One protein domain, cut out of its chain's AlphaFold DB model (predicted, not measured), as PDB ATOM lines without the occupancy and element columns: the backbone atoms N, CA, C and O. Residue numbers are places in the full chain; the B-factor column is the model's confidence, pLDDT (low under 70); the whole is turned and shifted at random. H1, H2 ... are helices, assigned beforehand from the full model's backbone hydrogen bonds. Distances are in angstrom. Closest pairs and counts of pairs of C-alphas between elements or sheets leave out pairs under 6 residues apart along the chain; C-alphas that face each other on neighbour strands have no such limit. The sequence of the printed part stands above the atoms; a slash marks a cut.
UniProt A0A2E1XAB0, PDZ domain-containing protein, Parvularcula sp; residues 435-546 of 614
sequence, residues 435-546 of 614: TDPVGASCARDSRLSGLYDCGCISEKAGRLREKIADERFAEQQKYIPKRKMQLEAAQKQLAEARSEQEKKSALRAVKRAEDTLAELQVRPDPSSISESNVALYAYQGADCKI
ATOM      1  N   THR A 435     204.274 165.126 182.419       82.94
ATOM      2  CA  THR A 435     203.083 164.340 182.765       82.94
ATOM      3  C   THR A 435     201.820 165.196 182.764       82.94
ATOM      4  O   THR A 435     200.733 164.671 182.539       82.94
ATOM      5  N   ASP A 436     201.954 166.507 182.985       90.50
ATOM      6  CA  ASP A 436     200.843 167.450 182.974       90.50
ATOM      7  C   ASP A 436     200.726 168.181 181.621       90.50
ATOM      8  O   ASP A 436     201.725 168.716 181.120       90.50
ATOM      9  N   PRO A 437     199.519 168.275 181.035       90.94
ATOM     10  CA  PRO A 437     199.324 168.932 179.745       90.94
ATOM     11  C   PRO A 437     199.635 170.437 179.766       90.94
ATOM     12  O   PRO A 437     200.041 170.985 178.741       90.94
ATOM     13  N   VAL A 438     199.535 171.114 180.918       92.88
ATOM     14  CA  VAL A 438     199.895 172.536 181.058       92.88
ATOM     15  C   VAL A 438     201.410 172.715 180.949       92.88
ATOM     16  O   VAL A 438     201.875 173.602 180.230       92.88
ATOM     17  N   GLY A 439     202.181 171.841 181.602       92.94
ATOM     18  CA  GLY A 439     203.640 171.799 181.469       92.94
ATOM     19  C   GLY A 439     204.069 171.489 180.034       92.94
ATOM     20  O   GLY A 439     204.909 172.190 179.469       92.94
ATOM     21  N   ALA A 440     203.414 170.513 179.399       92.44
ATOM     22  CA  ALA A 440     203.655 170.175 177.997       92.44
ATOM     23  C   ALA A 440     203.323 171.337 177.042       92.44
ATOM     24  O   ALA A 440     204.048 171.581 176.080       92.44
ATOM     25  N   SER A 441     202.234 172.068 177.294       92.00
ATOM     26  CA  SER A 441     201.855 173.252 176.516       92.00
ATOM     27  C   SER A 441     202.883 174.377 176.664       92.00
ATOM     28  O   SER A 441     203.353 174.911 175.661       92.00
ATOM     29  N   CYS A 442     203.322 174.653 177.897       94.25
ATOM     30  CA  CYS A 442     204.398 175.605 178.179       94.25
ATOM     31  C   CYS A 442     205.677 175.270 177.402       94.25
ATOM     32  O   CYS A 442     206.269 176.151 176.790       94.25
ATOM     33  N   ALA A 443     206.082 173.997 177.388       93.62
ATOM     34  CA  ALA A 443     207.314 173.573 176.731       93.62
ATOM     35  C   ALA A 443     207.242 173.603 175.195       93.62
ATOM     36  O   ALA A 443     208.277 173.688 174.538       93.62
ATOM     37  N   ARG A 444     206.035 173.522 174.615       91.50
ATOM     38  CA  ARG A 444     205.824 173.653 173.164       91.50
ATOM     39  C   ARG A 444     205.908 175.101 172.685       91.50
ATOM     40  O   ARG A 444     206.308 175.332 171.547       91.50
ATOM     41  N   ASP A 445     205.545 176.063 173.526       90.62
ATOM     42  CA  ASP A 445     205.649 177.483 173.205       90.62
ATOM     43  C   ASP A 445     207.044 178.008 173.579       90.62
ATOM     44  O   ASP A 445     207.360 178.219 174.749       90.62
ATOM     45  N   SER A 446     207.872 178.276 172.565       87.25
ATOM     46  CA  SER A 446     209.256 178.741 172.742       87.25
ATOM     47  C   SER A 446     209.383 180.038 173.546       87.25
ATOM     48  O   SER A 446     210.429 180.316 174.134       87.25
ATOM     49  N   ARG A 447     208.344 180.881 173.536       87.00
ATOM     50  CA  ARG A 447     208.331 182.136 174.290       87.00
ATOM     51  C   ARG A 447     208.020 181.855 175.751       87.00
ATOM     52  O   ARG A 447     208.701 182.394 176.623       87.00
ATOM     53  N   LEU A 448     207.021 181.015 176.021       91.00
ATOM     54  CA  LEU A 448     206.677 180.622 177.387       91.00
ATOM     55  C   LEU A 448     207.809 179.830 178.034       91.00
ATOM     56  O   LEU A 448     208.179 180.165 179.152       91.00
ATOM     57  N   SER A 449     208.431 178.890 177.321       92.44
ATOM     58  CA  SER A 449     209.572 178.120 177.832       92.44
ATOM     59  C   SER A 449     210.809 178.970 178.136       92.44
ATOM     60  O   SER A 449     211.672 178.553 178.899       92.44
ATOM     61  N   GLY A 450     210.930 180.156 177.531       90.81
ATOM     62  CA  GLY A 450     211.979 181.115 177.879       90.81
ATOM     63  C   GLY A 450     211.653 181.950 179.123       90.81
ATOM     64  O   GLY A 450     212.552 182.366 179.854       90.81
ATOM     65  N   LEU A 451     210.371 182.230 179.355       93.56
ATOM     66  CA  LEU A 451     209.891 183.101 180.434       93.56
ATOM     67  C   LEU A 451     209.520 182.342 181.709       93.56
ATOM     68  O   LEU A 451     209.448 182.952 182.778       93.56
ATOM     69  N   TYR A 452     209.257 181.043 181.584       95.38
ATOM     70  CA  TYR A 452     208.739 180.182 182.634       95.38
ATOM     71  C   TYR A 452     209.426 178.821 182.646       95.38
ATOM     72  O   TYR A 452     209.676 178.226 181.599       95.38
ATOM     73  N   ASP A 453     209.674 178.306 183.848       95.44
ATOM     74  CA  ASP A 453     210.127 176.938 184.053       95.44
ATOM     75  C   ASP A 453     208.922 176.005 183.897       95.44
ATOM     76  O   ASP A 453     208.080 175.860 184.790       95.44
ATOM     77  N   CYS A 454     208.822 175.381 182.723       94.75
ATOM     78  CA  CYS A 454     207.721 174.480 182.402       94.75
ATOM     79  C   CYS A 454     207.713 173.209 183.271       94.75
ATOM     80  O   CYS A 454     206.647 172.618 183.457       94.75
ATOM     81  N   GLY A 455     208.858 172.811 183.841       94.50
ATOM     82  CA  GLY A 455     208.952 171.735 184.831       94.50
ATOM     83  C   GLY A 455     208.285 172.140 186.138       94.50
ATOM     84  O   GLY A 455     207.356 171.467 186.585       94.50
ATOM     85  N   CYS A 456     208.653 173.310 186.667       95.00
ATOM     86  CA  CYS A 456     208.002 173.913 187.836       95.00
ATOM     87  C   CYS A 456     206.481 174.043 187.646       95.00
ATOM     88  O   CYS A 456     205.701 173.707 188.543       95.00
ATOM     89  N   ILE A 457     206.035 174.485 186.464       94.38
ATOM     90  CA  ILE A 457     204.603 174.586 186.142       94.38
ATOM     91  C   ILE A 457     203.932 173.211 186.157       94.38
ATOM     92  O   ILE A 457     202.868 173.069 186.760       94.38
ATOM     93  N   SER A 458     204.551 172.204 185.537       94.56
ATOM     94  CA  SER A 458     204.028 170.834 185.513       94.56
ATOM     95  C   SER A 458     203.869 170.258 186.921       94.56
ATOM     96  O   SER A 458     202.844 169.653 187.225       94.56
ATOM     97  N   GLU A 459     204.852 170.468 187.801       93.81
ATOM     98  CA  GLU A 459     204.814 169.992 189.188       93.81
ATOM     99  C   GLU A 459     203.725 170.686 190.018       93.81
ATOM    100  O   GLU A 459     203.085 170.071 190.877       93.81
ATOM    101  N   LYS A 460     203.480 171.975 189.757       93.81
ATOM    102  CA  LYS A 460     202.485 172.766 190.494       93.81
ATOM    103  C   LYS A 460     201.070 172.645 189.954       93.81
ATOM    104  O   LYS A 460     200.133 172.935 190.700       93.81
ATOM    105  N   ALA A 461     200.888 172.204 188.712       93.25
ATOM    106  CA  ALA A 461     199.586 172.151 188.053       93.25
ATOM    107  C   ALA A 461     198.527 171.400 188.880       93.25
ATOM    108  O   ALA A 461     197.406 171.886 189.024       93.25
ATOM    109  N   GLY A 462     198.886 170.271 189.505       92.38
ATOM    110  CA  GLY A 462     197.987 169.524 190.394       92.38
ATOM    111  C   GLY A 462     197.495 170.349 191.590       92.38
ATOM    112  O   GLY A 462     196.290 170.480 191.801       92.38
ATOM    113  N   ARG A 463     198.414 170.997 192.319       93.75
ATOM    114  CA  ARG A 463     198.070 171.858 193.468       93.75
ATOM    115  C   ARG A 463     197.274 173.093 193.049       93.75
ATOM    116  O   ARG A 463     196.397 173.545 193.779       93.75
ATOM    117  N   LEU A 464     197.565 173.645 191.872       93.81
ATOM    118  CA  LEU A 464     196.809 174.768 191.321       93.81
ATOM    119  C   LEU A 464     195.374 174.363 190.973       93.81
ATOM    120  O   LEU A 464     194.462 175.129 191.264       93.81
ATOM    121  N   ARG A 465     195.145 173.159 190.428       94.56
ATOM    122  CA  ARG A 465     193.783 172.641 190.204       94.56
ATOM    123  C   ARG A 465     192.994 172.543 191.505       94.56
ATOM    124  O   ARG A 465     191.851 172.987 191.543       94.56
ATOM    125  N   GLU A 466     193.608 172.025 192.567       94.56
ATOM    126  CA  GLU A 466     192.976 171.959 193.893       94.56
ATOM    127  C   GLU A 466     192.635 173.351 194.427       94.56
ATOM    128  O   GLU A 466     191.493 173.596 194.814       94.56
ATOM    129  N   LYS A 467     193.586 174.289 194.361       94.44
ATOM    130  CA  LYS A 467     193.376 175.674 194.795       94.44
ATOM    131  C   LYS A 467     192.236 176.350 194.028       94.44
ATOM    132  O   LYS A 467     191.380 176.980 194.639       94.44
ATOM    133  N   ILE A 468     192.194 176.206 192.702       94.12
ATOM    134  CA  ILE A 468     191.130 176.781 191.865       94.12
ATOM    135  C   ILE A 468     189.776 176.143 192.201       94.12
ATOM    136  O   ILE A 468     188.766 176.847 192.264       94.12
ATOM    137  N   ALA A 469     189.734 174.826 192.425       94.94
ATOM    138  CA  ALA A 469     188.516 174.138 192.844       94.94
ATOM    139  C   ALA A 469     188.012 174.659 194.202       94.94
ATOM    140  O   ALA A 469     186.815 174.909 194.349       94.94
ATOM    141  N   ASP A 470     188.916 174.902 195.154       95.31
ATOM    142  CA  ASP A 470     188.587 175.462 196.469       95.31
ATOM    143  C   ASP A 470     188.093 176.906 196.387       95.31
ATOM    144  O   ASP A 470     187.087 177.247 197.008       95.31
ATOM    145  N   GLU A 471     188.748 177.752 195.590       94.31
ATOM    146  CA  GLU A 471     188.323 179.136 195.366       94.31
ATOM    147  C   GLU A 471     186.933 179.199 194.719       94.31
ATOM    148  O   GLU A 471     186.058 179.926 195.197       94.31
ATOM    149  N   ARG A 472     186.689 178.384 193.682       94.00
ATOM    150  CA  ARG A 472     185.371 178.278 193.036       94.00
ATOM    151  C   ARG A 472     184.311 177.771 193.996       94.00
ATOM    152  O   ARG A 472     183.208 178.311 194.014       94.00
ATOM    153  N   PHE A 473     184.634 176.768 194.806       95.94
ATOM    154  CA  PHE A 473     183.709 176.251 195.803       95.94
ATOM    155  C   PHE A 473     183.379 177.309 196.860       95.94
ATOM    156  O   PHE A 473     182.211 177.541 197.164       95.94
ATOM    157  N   ALA A 474     184.384 178.024 197.372       95.75
ATOM    158  CA  ALA A 474     184.187 179.118 198.316       95.75
ATOM    159  C   ALA A 474     183.330 180.248 197.721       95.75
ATOM    160  O   ALA A 474     182.507 180.842 198.420       95.75
ATOM    161  N   GLU A 475     183.482 180.541 196.428       93.69
ATOM    162  CA  GLU A 475     182.626 181.492 195.726       93.69
ATOM    163  C   GLU A 475     181.188 180.969 195.567       93.69
ATOM    164  O   GLU A 475     180.239 181.691 195.875       93.69
ATOM    165  N   GLN A 476     181.010 179.704 195.177       93.69
ATOM    166  CA  GLN A 476     179.704 179.042 195.064       93.69
ATOM    167  C   GLN A 476     178.935 179.040 196.394       93.69
ATOM    168  O   GLN A 476     177.738 179.344 196.423       93.69
ATOM    169  N   GLN A 477     179.629 178.797 197.508       94.88
ATOM    170  CA  GLN A 477     179.061 178.811 198.859       94.88
ATOM    171  C   GLN A 477     178.409 180.159 199.213       94.88
ATOM    172  O   GLN A 477     177.399 180.189 199.922       94.88
ATOM    173  N   LYS A 478     178.889 181.283 198.653       96.38
ATOM    174  CA  LYS A 478     178.275 182.610 198.857       96.38
ATOM    175  C   LYS A 478     176.850 182.696 198.301       96.38
ATOM    176  O   LYS A 478     176.055 183.504 198.780       96.38
ATOM    177  N   TYR A 479     176.496 181.868 197.318       95.00
ATOM    178  CA  TYR A 479     175.167 181.866 196.695       95.00
ATOM    179  C   TYR A 479     174.155 180.963 197.410       95.00
ATOM    180  O   TYR A 479     172.951 181.100 197.173       95.00
ATOM    181  N   ILE A 480     174.601 180.082 198.313       96.06
ATOM    182  CA  ILE A 480     173.730 179.132 199.021       96.06
ATOM    183  C   ILE A 480     172.591 179.823 199.784       96.06
ATOM    184  O   ILE A 480     171.451 179.390 199.617       96.06
ATOM    185  N   PRO A 481     172.805 180.905 200.564       97.25
ATOM    186  CA  PRO A 481     171.709 181.571 201.271       97.25
ATOM    187  C   PRO A 481     170.618 182.080 200.321       97.25
ATOM    188  O   PRO A 481     169.428 181.892 200.566       97.25
ATOM    189  N   LYS A 482     171.023 182.658 199.184       95.31
ATOM    190  CA  LYS A 482     170.094 183.134 198.152       95.31
ATOM    191  C   LYS A 482     169.312 181.979 197.524       95.31
ATOM    192  O   LYS A 482     168.119 182.124 197.273       95.31
ATOM    193  N   ARG A 483     169.956 180.834 197.273       95.88
ATOM    194  CA  ARG A 483     169.279 179.647 196.728       95.88
ATOM    195  C   ARG A 483     168.339 178.988 197.735       95.88
ATOM    196  O   ARG A 483     167.254 178.587 197.333       95.88
ATOM    197  N   LYS A 484     168.681 178.965 199.028       97.25
ATOM    198  CA  LYS A 484     167.764 178.519 200.093       97.25
ATOM    199  C   LYS A 484     166.485 179.358 200.125       97.25
ATOM    200  O   LYS A 484     165.399 178.797 200.105       97.25
ATOM    201  N   MET A 485     166.603 180.683 200.036       96.62
ATOM    202  CA  MET A 485     165.437 181.574 199.960       96.62
ATOM    203  C   MET A 485     164.571 181.315 198.712       96.62
ATOM    204  O   MET A 485     163.346 181.392 198.769       96.62
ATOM    205  N   GLN A 486     165.185 180.985 197.569       95.56
ATOM    206  CA  GLN A 486     164.445 180.611 196.356       95.56
ATOM    207  C   GLN A 486     163.724 179.269 196.499       95.56
ATOM    208  O   GLN A 486     162.599 179.139 196.019       95.56
ATOM    209  N   LEU A 487     164.350 178.295 197.162       97.75
ATOM    210  CA  LEU A 487     163.730 177.012 197.474       97.75
ATOM    211  C   LEU A 487     162.515 177.202 198.392       97.75
ATOM    212  O   LEU A 487     161.439 176.704 198.074       97.75
ATOM    213  N   GLU A 488     162.647 177.991 199.460       97.75
ATOM    214  CA  GLU A 488     161.538 178.327 200.366       97.75
ATOM    215  C   GLU A 488     160.387 179.029 199.624       97.75
ATOM    216  O   GLU A 488     159.215 178.693 199.810       97.75
ATOM    217  N   ALA A 489     160.698 179.967 198.721       96.75
ATOM    218  CA  ALA A 489     159.690 180.630 197.896       96.75
ATOM    219  C   ALA A 489     158.978 179.656 196.938       96.75
ATOM    220  O   ALA A 489     157.758 179.733 196.780       96.75
ATOM    221  N   ALA A 490     159.709 178.721 196.321       96.31
ATOM    222  CA  ALA A 490     159.129 177.691 195.460       96.31
ATOM    223  C   ALA A 490     158.244 176.713 196.253       96.31
ATOM    224  O   ALA A 490     157.163 176.344 195.795       96.31
ATOM    225  N   GLN A 491     158.658 176.340 197.468       97.81
ATOM    226  CA  GLN A 491     157.863 175.513 198.379       97.81
ATOM    227  C   GLN A 491     156.575 176.229 198.803       97.81
ATOM    228  O   GLN A 491     155.505 175.620 198.815       97.81
ATOM    229  N   LYS A 492     156.643 177.540 199.063       97.44
ATOM    230  CA  LYS A 492     155.459 178.359 199.341       97.44
ATOM    231  C   LYS A 492     154.489 178.391 198.154       97.44
ATOM    232  O   LYS A 492     153.294 178.191 198.347       97.44
ATOM    233  N   GLN A 493     154.988 178.557 196.927       95.69
ATOM    234  CA  GLN A 493     154.154 178.496 195.717       95.69
ATOM    235  C   GLN A 493     153.483 177.130 195.534       95.69
ATOM    236  O   GLN A 493     152.334 177.066 195.106       95.69
ATOM    237  N   LEU A 494     154.175 176.038 195.871       97.38
ATOM    238  CA  LEU A 494     153.598 174.695 195.832       97.38
ATOM    239  C   LEU A 494     152.459 174.533 196.848       97.38
ATOM    240  O   LEU A 494     151.443 173.926 196.518       97.38
ATOM    241  N   ALA A 495     152.605 175.096 198.051       96.75
ATOM    242  CA  ALA A 495     151.564 175.077 199.078       96.75
ATOM    243  C   ALA A 495     150.336 175.929 198.700       96.75
ATOM    244  O   ALA A 495     149.210 175.580 199.047       96.75
ATOM    245  N   GLU A 496     150.541 177.029 197.971       96.75
ATOM    246  CA  GLU A 496     149.476 177.942 197.531       96.75
ATOM    247  C   GLU A 496     148.785 177.505 196.225       96.75
ATOM    248  O   GLU A 496     147.721 178.034 195.889       96.75
ATOM    249  N   ALA A 497     149.354 176.541 195.493       96.25
ATOM    250  CA  ALA A 497     148.840 176.068 194.211       96.25
ATOM    251  C   ALA A 497     147.459 175.401 194.348       96.25
ATOM    252  O   ALA A 497     147.286 174.402 195.054       96.25
ATOM    253  N   ARG A 498     146.468 175.925 193.618       96.19
ATOM    254  CA  ARG A 498     145.067 175.481 193.716       96.19
ATOM    255  C   ARG A 498     144.689 174.513 192.609       96.19
ATOM    256  O   ARG A 498     143.884 173.615 192.841       96.19
ATOM    257  N   SER A 499     145.274 174.670 191.423       97.25
ATOM    258  CA  SER A 499     145.039 173.762 190.300       97.25
ATOM    259  C   SER A 499     146.117 172.684 190.183       97.25
ATOM    260  O   SER A 499     147.270 172.867 190.572       97.25
ATOM    261  N   GLU A 500     145.758 171.548 189.587       95.56
ATOM    262  CA  GLU A 500     146.695 170.444 189.341       95.56
ATOM    263  C   GLU A 500     147.852 170.858 188.414       95.56
ATOM    264  O   GLU A 500     148.994 170.419 188.564       95.56
ATOM    265  N   GLN A 501     147.574 171.757 187.469       95.38
ATOM    266  CA  GLN A 501     148.585 172.314 186.577       95.38
ATOM    267  C   GLN A 501     149.557 173.237 187.327       95.38
ATOM    268  O   GLN A 501     150.770 173.126 187.129       95.38
ATOM    269  N   GLU A 502     149.053 174.092 188.224       94.81
ATOM    270  CA  GLU A 502     149.886 174.925 189.101       94.81
ATOM    271  C   GLU A 502     150.764 174.059 190.005       94.81
ATOM    272  O   GLU A 502     151.974 174.275 190.048       94.81
ATOM    273  N   LYS A 503     150.201 173.019 190.632       96.50
ATOM    274  CA  LYS A 503     150.955 172.080 191.477       96.50
ATOM    275  C   LYS A 503     152.096 171.419 190.714       96.50
ATOM    276  O   LYS A 503     153.232 171.436 191.178       96.50
ATOM    277  N   LYS A 504     151.836 170.905 189.506       97.12
ATOM    278  CA  LYS A 504     152.885 170.323 188.648       97.12
ATOM    279  C   LYS A 504     153.976 171.334 188.298       97.12
ATOM    280  O   LYS A 504     155.152 170.971 188.258       97.12
ATOM    281  N   SER A 505     153.609 172.586 188.035       95.88
ATOM    282  CA  SER A 505     154.577 173.643 187.727       95.88
ATOM    283  C   SER A 505     155.433 174.019 188.943       95.88
ATOM    284  O   SER A 505     156.657 174.084 188.825       95.88
ATOM    285  N   ALA A 506     154.816 174.161 190.119       95.75
ATOM    286  CA  ALA A 506     155.491 174.497 191.364       95.75
ATOM    287  C   ALA A 506     156.397 173.355 191.843       95.75
ATOM    288  O   ALA A 506     157.531 173.598 192.243       95.75
ATOM    289  N   LEU A 507     155.969 172.098 191.687       97.75
ATOM    290  CA  LEU A 507     156.790 170.926 191.997       97.75
ATOM    291  C   LEU A 507     158.075 170.894 191.152       97.75
ATOM    292  O   LEU A 507     159.157 170.623 191.667       97.75
ATOM    293  N   ARG A 508     157.984 171.220 189.853       96.81
ATOM    294  CA  ARG A 508     159.170 171.346 188.986       96.81
ATOM    295  C   ARG A 508     160.089 172.481 189.438       96.81
ATOM    296  O   ARG A 508     161.302 172.350 189.305       96.81
ATOM    297  N   ALA A 509     159.532 173.584 189.937       96.00
ATOM    298  CA  ALA A 509     160.317 174.700 190.457       96.00
ATOM    299  C   ALA A 509     161.062 174.320 191.747       96.00
ATOM    300  O   ALA A 509     162.255 174.595 191.840       96.00
ATOM    301  N   VAL A 510     160.393 173.628 192.680       98.12
ATOM    302  CA  VAL A 510     161.013 173.081 193.899       98.12
ATOM    303  C   VAL A 510     162.153 172.140 193.531       98.12
ATOM    304  O   VAL A 510     163.283 172.392 193.934       98.12
ATOM    305  N   LYS A 511     161.898 171.149 192.668       97.88
ATOM    306  CA  LYS A 511     162.927 170.188 192.251       97.88
ATOM    307  C   LYS A 511     164.150 170.872 191.630       97.88
ATOM    308  O   LYS A 511     165.273 170.583 192.007       97.88
ATOM    309  N   ARG A 512     163.949 171.848 190.735       96.81
ATOM    310  CA  ARG A 512     165.066 172.620 190.152       96.81
ATOM    311  C   ARG A 512     165.855 173.397 191.205       96.81
ATOM    312  O   ARG A 512     167.071 173.516 191.083       96.81
ATOM    313  N   ALA A 513     165.172 173.971 192.194       95.88
ATOM    314  CA  ALA A 513     165.824 174.702 193.273       95.88
ATOM    315  C   ALA A 513     166.624 173.760 194.189       95.88
ATOM    316  O   ALA A 513     167.736 174.116 194.571       95.88
ATOM    317  N   GLU A 514     166.101 172.565 194.478       97.69
ATOM    318  CA  GLU A 514     166.806 171.502 195.208       97.69
ATOM    319  C   GLU A 514     168.041 171.022 194.442       97.69
ATOM    320  O   GLU A 514     169.135 171.045 195.003       97.69
ATOM    321  N   ASP A 515     167.896 170.693 193.155       96.75
ATOM    322  CA  ASP A 515     168.997 170.248 192.291       96.75
ATOM    323  C   ASP A 515     170.112 171.311 192.231       96.75
ATOM    324  O   ASP A 515     171.287 171.006 192.425       96.75
ATOM    325  N   THR A 516     169.746 172.589 192.062       94.75
ATOM    326  CA  THR A 516     170.710 173.708 192.051       94.75
ATOM    327  C   THR A 516     171.406 173.874 193.405       94.75
ATOM    328  O   THR A 516     172.587 174.216 193.471       94.75
ATOM    329  N   LEU A 517     170.677 173.692 194.511       96.50
ATOM    330  CA  LEU A 517     171.246 173.808 195.852       96.50
ATOM    331  C   LEU A 517     172.218 172.657 196.138       96.50
ATOM    332  O   LEU A 517     173.254 172.897 196.753       96.50
ATOM    333  N   ALA A 518     171.894 171.445 195.682       95.88
ATOM    334  CA  ALA A 518     172.762 170.280 195.779       95.88
ATOM    335  C   ALA A 518     174.046 170.473 194.959       95.88
ATOM    336  O   ALA A 518     175.133 170.256 195.484       95.88
ATOM    337  N   GLU A 519     173.944 170.973 193.722       94.56
ATOM    338  CA  GLU A 519     175.105 171.261 192.867       94.56
ATOM    339  C   GLU A 519     176.080 172.247 193.531       94.56
ATOM    340  O   GLU A 519     177.282 172.004 193.564       94.56
ATOM    341  N   LEU A 520     175.571 173.318 194.151       93.50
ATOM    342  CA  LEU A 520     176.403 174.305 194.855       93.50
ATOM    343  C   LEU A 520     177.059 173.777 196.140       93.50
ATOM    344  O   LEU A 520     177.968 174.417 196.670       93.50
ATOM    345  N   GLN A 521     176.577 172.659 196.686       93.38
ATOM    346  CA  GLN A 521     177.160 172.021 197.868       93.38
ATOM    347  C   GLN A 521     178.265 171.026 197.516       93.38
ATOM    348  O   GLN A 521     179.049 170.663 198.394       93.38
ATOM    349  N   VAL A 522     178.356 170.608 196.254       95.31
ATOM    350  CA  VAL A 522     179.397 169.700 195.785       95.31
ATOM    351  C   VAL A 522     180.624 170.514 195.385       95.31
ATOM    352  O   VAL A 522     180.554 171.419 194.557       95.31
ATOM    353  N   ARG A 523     181.774 170.186 195.979       93.62
ATOM    354  CA  ARG A 523     183.060 170.756 195.567       93.62
ATOM    355  C   ARG A 523     183.344 170.344 194.116       93.62
ATOM    356  O   ARG A 523     183.261 169.147 193.833       93.62
ATOM    357  N   PRO A 524     183.704 171.280 193.217       92.00
ATOM    358  CA  PRO A 524     184.124 170.931 191.866       92.00
ATOM    359  C   PRO A 524     185.280 169.931 191.909       92.00
ATOM    360  O   PRO A 524     186.222 170.110 192.681       92.00
ATOM    361  N   ASP A 525     185.225 168.893 191.078       93.31
ATOM    362  CA  ASP A 525     186.341 167.959 190.935       93.31
ATOM    363  C   ASP A 525     187.565 168.725 190.391       93.31
ATOM    364  O   ASP A 525     187.451 169.336 189.322       93.31
ATOM    365  N   PRO A 526     188.731 168.715 191.068       93.12
ATOM    366  CA  PRO A 526     189.949 169.337 190.554       93.12
ATOM    367  C   PRO A 526     190.307 168.893 189.130       93.12
ATOM    368  O   PRO A 526     190.835 169.695 188.361       93.12
ATOM    369  N   SER A 527     189.981 167.653 188.746       91.69
ATOM    370  CA  SER A 527     190.228 167.130 187.395       91.69
ATOM    371  C   SER A 527     189.392 167.834 186.312       91.69
ATOM    372  O   SER A 527     189.815 167.920 185.160       91.69
ATOM    373  N   SER A 528     188.244 168.412 186.688       92.06
ATOM    374  CA  SER A 528     187.353 169.166 185.794       92.06
ATOM    375  C   SER A 528     187.830 170.597 185.512       92.06
ATOM    376  O   SER A 528     187.273 171.290 184.655       92.06
ATOM    377  N   ILE A 529     188.861 171.073 186.220       93.81
ATOM    378  CA  ILE A 529     189.430 172.401 185.996       93.81
ATOM    379  C   ILE A 529     190.235 172.390 184.695       93.81
ATOM    380  O   ILE A 529     191.287 171.761 184.591       93.81
ATOM    381  N   SER A 530     189.747 173.141 183.705       92.56
ATOM    382  CA  SER A 530     190.372 173.241 182.386       92.56
ATOM    383  C   SER A 530     191.822 173.730 182.455       92.56
ATOM    384  O   SER A 530     192.132 174.676 183.185       92.56
ATOM    385  N   GLU A 531     192.667 173.205 181.574       89.88
ATOM    386  CA  GLU A 531     194.085 173.565 181.449       89.88
ATOM    387  C   GLU A 531     194.326 175.072 181.333       89.88
ATOM    388  O   GLU A 531     195.200 175.598 182.012       89.88
ATOM    389  N   SER A 532     193.509 175.799 180.563       88.81
ATOM    390  CA  SER A 532     193.650 177.255 180.403       88.81
ATOM    391  C   SER A 532     193.505 178.030 181.719       88.81
ATOM    392  O   SER A 532     194.163 179.049 181.909       88.81
ATOM    393  N   ASN A 533     192.675 177.539 182.649       89.44
ATOM    394  CA  ASN A 533     192.519 178.155 183.968       89.44
ATOM    395  C   ASN A 533     193.749 177.872 184.837       89.44
ATOM    396  O   ASN A 533     194.266 178.777 185.481       89.44
ATOM    397  N   VAL A 534     194.252 176.636 184.808       91.81
ATOM    398  CA  VAL A 534     195.476 176.257 185.529       91.81
ATOM    399  C   VAL A 534     196.673 177.054 185.017       91.81
ATOM    400  O   VAL A 534     197.428 177.602 185.814       91.81
ATOM    401  N   ALA A 535     196.803 177.178 183.696       89.38
ATOM    402  CA  ALA A 535     197.848 177.941 183.033       89.38
ATOM    403  C   ALA A 535     197.826 179.415 183.461       89.38
ATOM    404  O   ALA A 535     198.858 179.960 183.838       89.38
ATOM    405  N   LEU A 536     196.645 180.048 183.493       89.00
ATOM    406  CA  LEU A 536     196.509 181.438 183.931       89.00
ATOM    407  C   LEU A 536     197.065 181.652 185.348       89.00
ATOM    408  O   LEU A 536     197.842 182.581 185.561       89.00
ATOM    409  N   TYR A 537     196.704 180.782 186.292       89.38
ATOM    410  CA  TYR A 537     197.198 180.858 187.668       89.38
ATOM    411  C   TYR A 537     198.695 180.536 187.762       89.38
ATOM    412  O   TYR A 537     199.424 181.209 188.491       89.38
ATOM    413  N   ALA A 538     199.167 179.544 187.003       90.44
ATOM    414  CA  ALA A 538     200.577 179.172 186.962       90.44
ATOM    415  C   ALA A 538     201.458 180.325 186.459       90.44
ATOM    416  O   ALA A 538     202.530 180.564 187.007       90.44
ATOM    417  N   TYR A 539     200.987 181.072 185.457       89.75
ATOM    418  CA  TYR A 539     201.738 182.174 184.855       89.75
ATOM    419  C   TYR A 539     201.710 183.471 185.668       89.75
ATOM    420  O   TYR A 539     202.595 184.310 185.481       89.75
ATOM    421  N   GLN A 540     200.713 183.657 186.541       87.94
ATOM    422  CA  GLN A 540     200.640 184.794 187.466       87.94
ATOM    423  C   GLN A 540     201.604 184.643 188.649       87.94
ATOM    424  O   GLN A 540     202.157 185.633 189.120       87.94
ATOM    425  N   GLY A 541     201.853 183.412 189.106       83.31
ATOM    426  CA  GLY A 541     202.794 183.160 190.197       83.31
ATOM    427  C   GLY A 541     204.226 183.579 189.851       83.31
ATOM    428  O   GLY A 541     204.706 183.333 188.743       83.31
ATOM    429  N   ALA A 542     204.931 184.180 190.813       85.75
ATOM    430  CA  ALA A 542     206.354 184.498 190.673       85.75
ATOM    431  C   ALA A 542     207.228 183.229 190.650       85.75
ATOM    432  O   ALA A 542     208.282 183.199 190.023       85.75
ATOM    433  N   ASP A 543     206.764 182.158 191.293       88.00
ATOM    434  CA  ASP A 543     207.595 181.008 191.638       88.00
ATOM    435  C   ASP A 543     208.169 180.206 190.463       88.00
ATOM    436  O   ASP A 543     209.153 179.501 190.651       88.00
ATOM    437  N   CYS A 544     207.517 180.228 189.296       93.88
ATOM    438  CA  CYS A 544     207.980 179.492 188.114       93.88
ATOM    439  C   CYS A 544     208.479 180.428 187.010       93.88
ATOM    440  O   CYS A 544     208.636 179.995 185.871       93.88
ATOM    441  N   LYS A 545     208.683 181.717 187.300       95.06
ATOM    442  CA  LYS A 545     209.238 182.658 186.326       95.06
ATOM    443  C   LYS A 545     210.744 182.470 186.202       95.06
ATOM    444  O   LYS A 545     211.434 182.278 187.198       95.06
ATOM    445  N   ILE A 546     211.250 182.608 184.980       94.62
ATOM    446  CA  ILE A 546     212.684 182.644 184.683       94.62
ATOM    447  C   ILE A 546     213.047 184.006 184.090       94.62
ATOM    448  O   ILE A 546     212.288 184.590 183.314       94.62
TER     449      ILE A 546
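What this domain is: This is residues 435 to 546 of the 614 residues of the protein "PDZ domain-containing protein" of Parvularcula sp (UniProt A0A2E1XAB0). This is a long rod: the helical hairpin of H4 and H5 makes one end, and H3 runs from it into a small head, where H1 and H6 pack on H3 and short H2 meets H1 at a corner. The printed part has 112 residues with six named helices, H1 to H6 along the chain, all helix, extended, with a radius of gyration of the C-alphas of 21.7 A and spans of 69 by 21 by 19 A.

How they stand to each other: H1, residues 437 to 444, only just touches H2, residues 448 to 451, only at the corner, with 3 pairs of C-alphas within 8 A. H1 touches H3, residues 454 to 477, with 454 to 461 alone, closest at C-alphas Gly 439 and Ser 458, 4.2 A. H4, residues 480 to 496, and H5, residues 500 to 521, form a hairpin at a shallow tilt of 15 degrees; C-alphas Leu 494 and Ala 506 are closest, 4.9 A. H6, residues 531 to 540, touches H3 about perpendicular, 76 degrees, closest at C-alphas Val 534 and Leu 464, 6.1 A. Every O i to N i+4 pair is within hydrogen-bond range in H1, H4, H5 and H6, and 18 of 20 in H3.

Where its parts are: H1 begins at C-alpha 437 (199.324, 168.932, 179.745); H6 ends at C-alpha 540 (200.640, 184.794, 187.466). H3, 33.3 A long, has a kink of 49 degrees near residue 462; H5 is 31.7 A.

The domain as a whole: The printed part has no cut, and no printed residue is under 70.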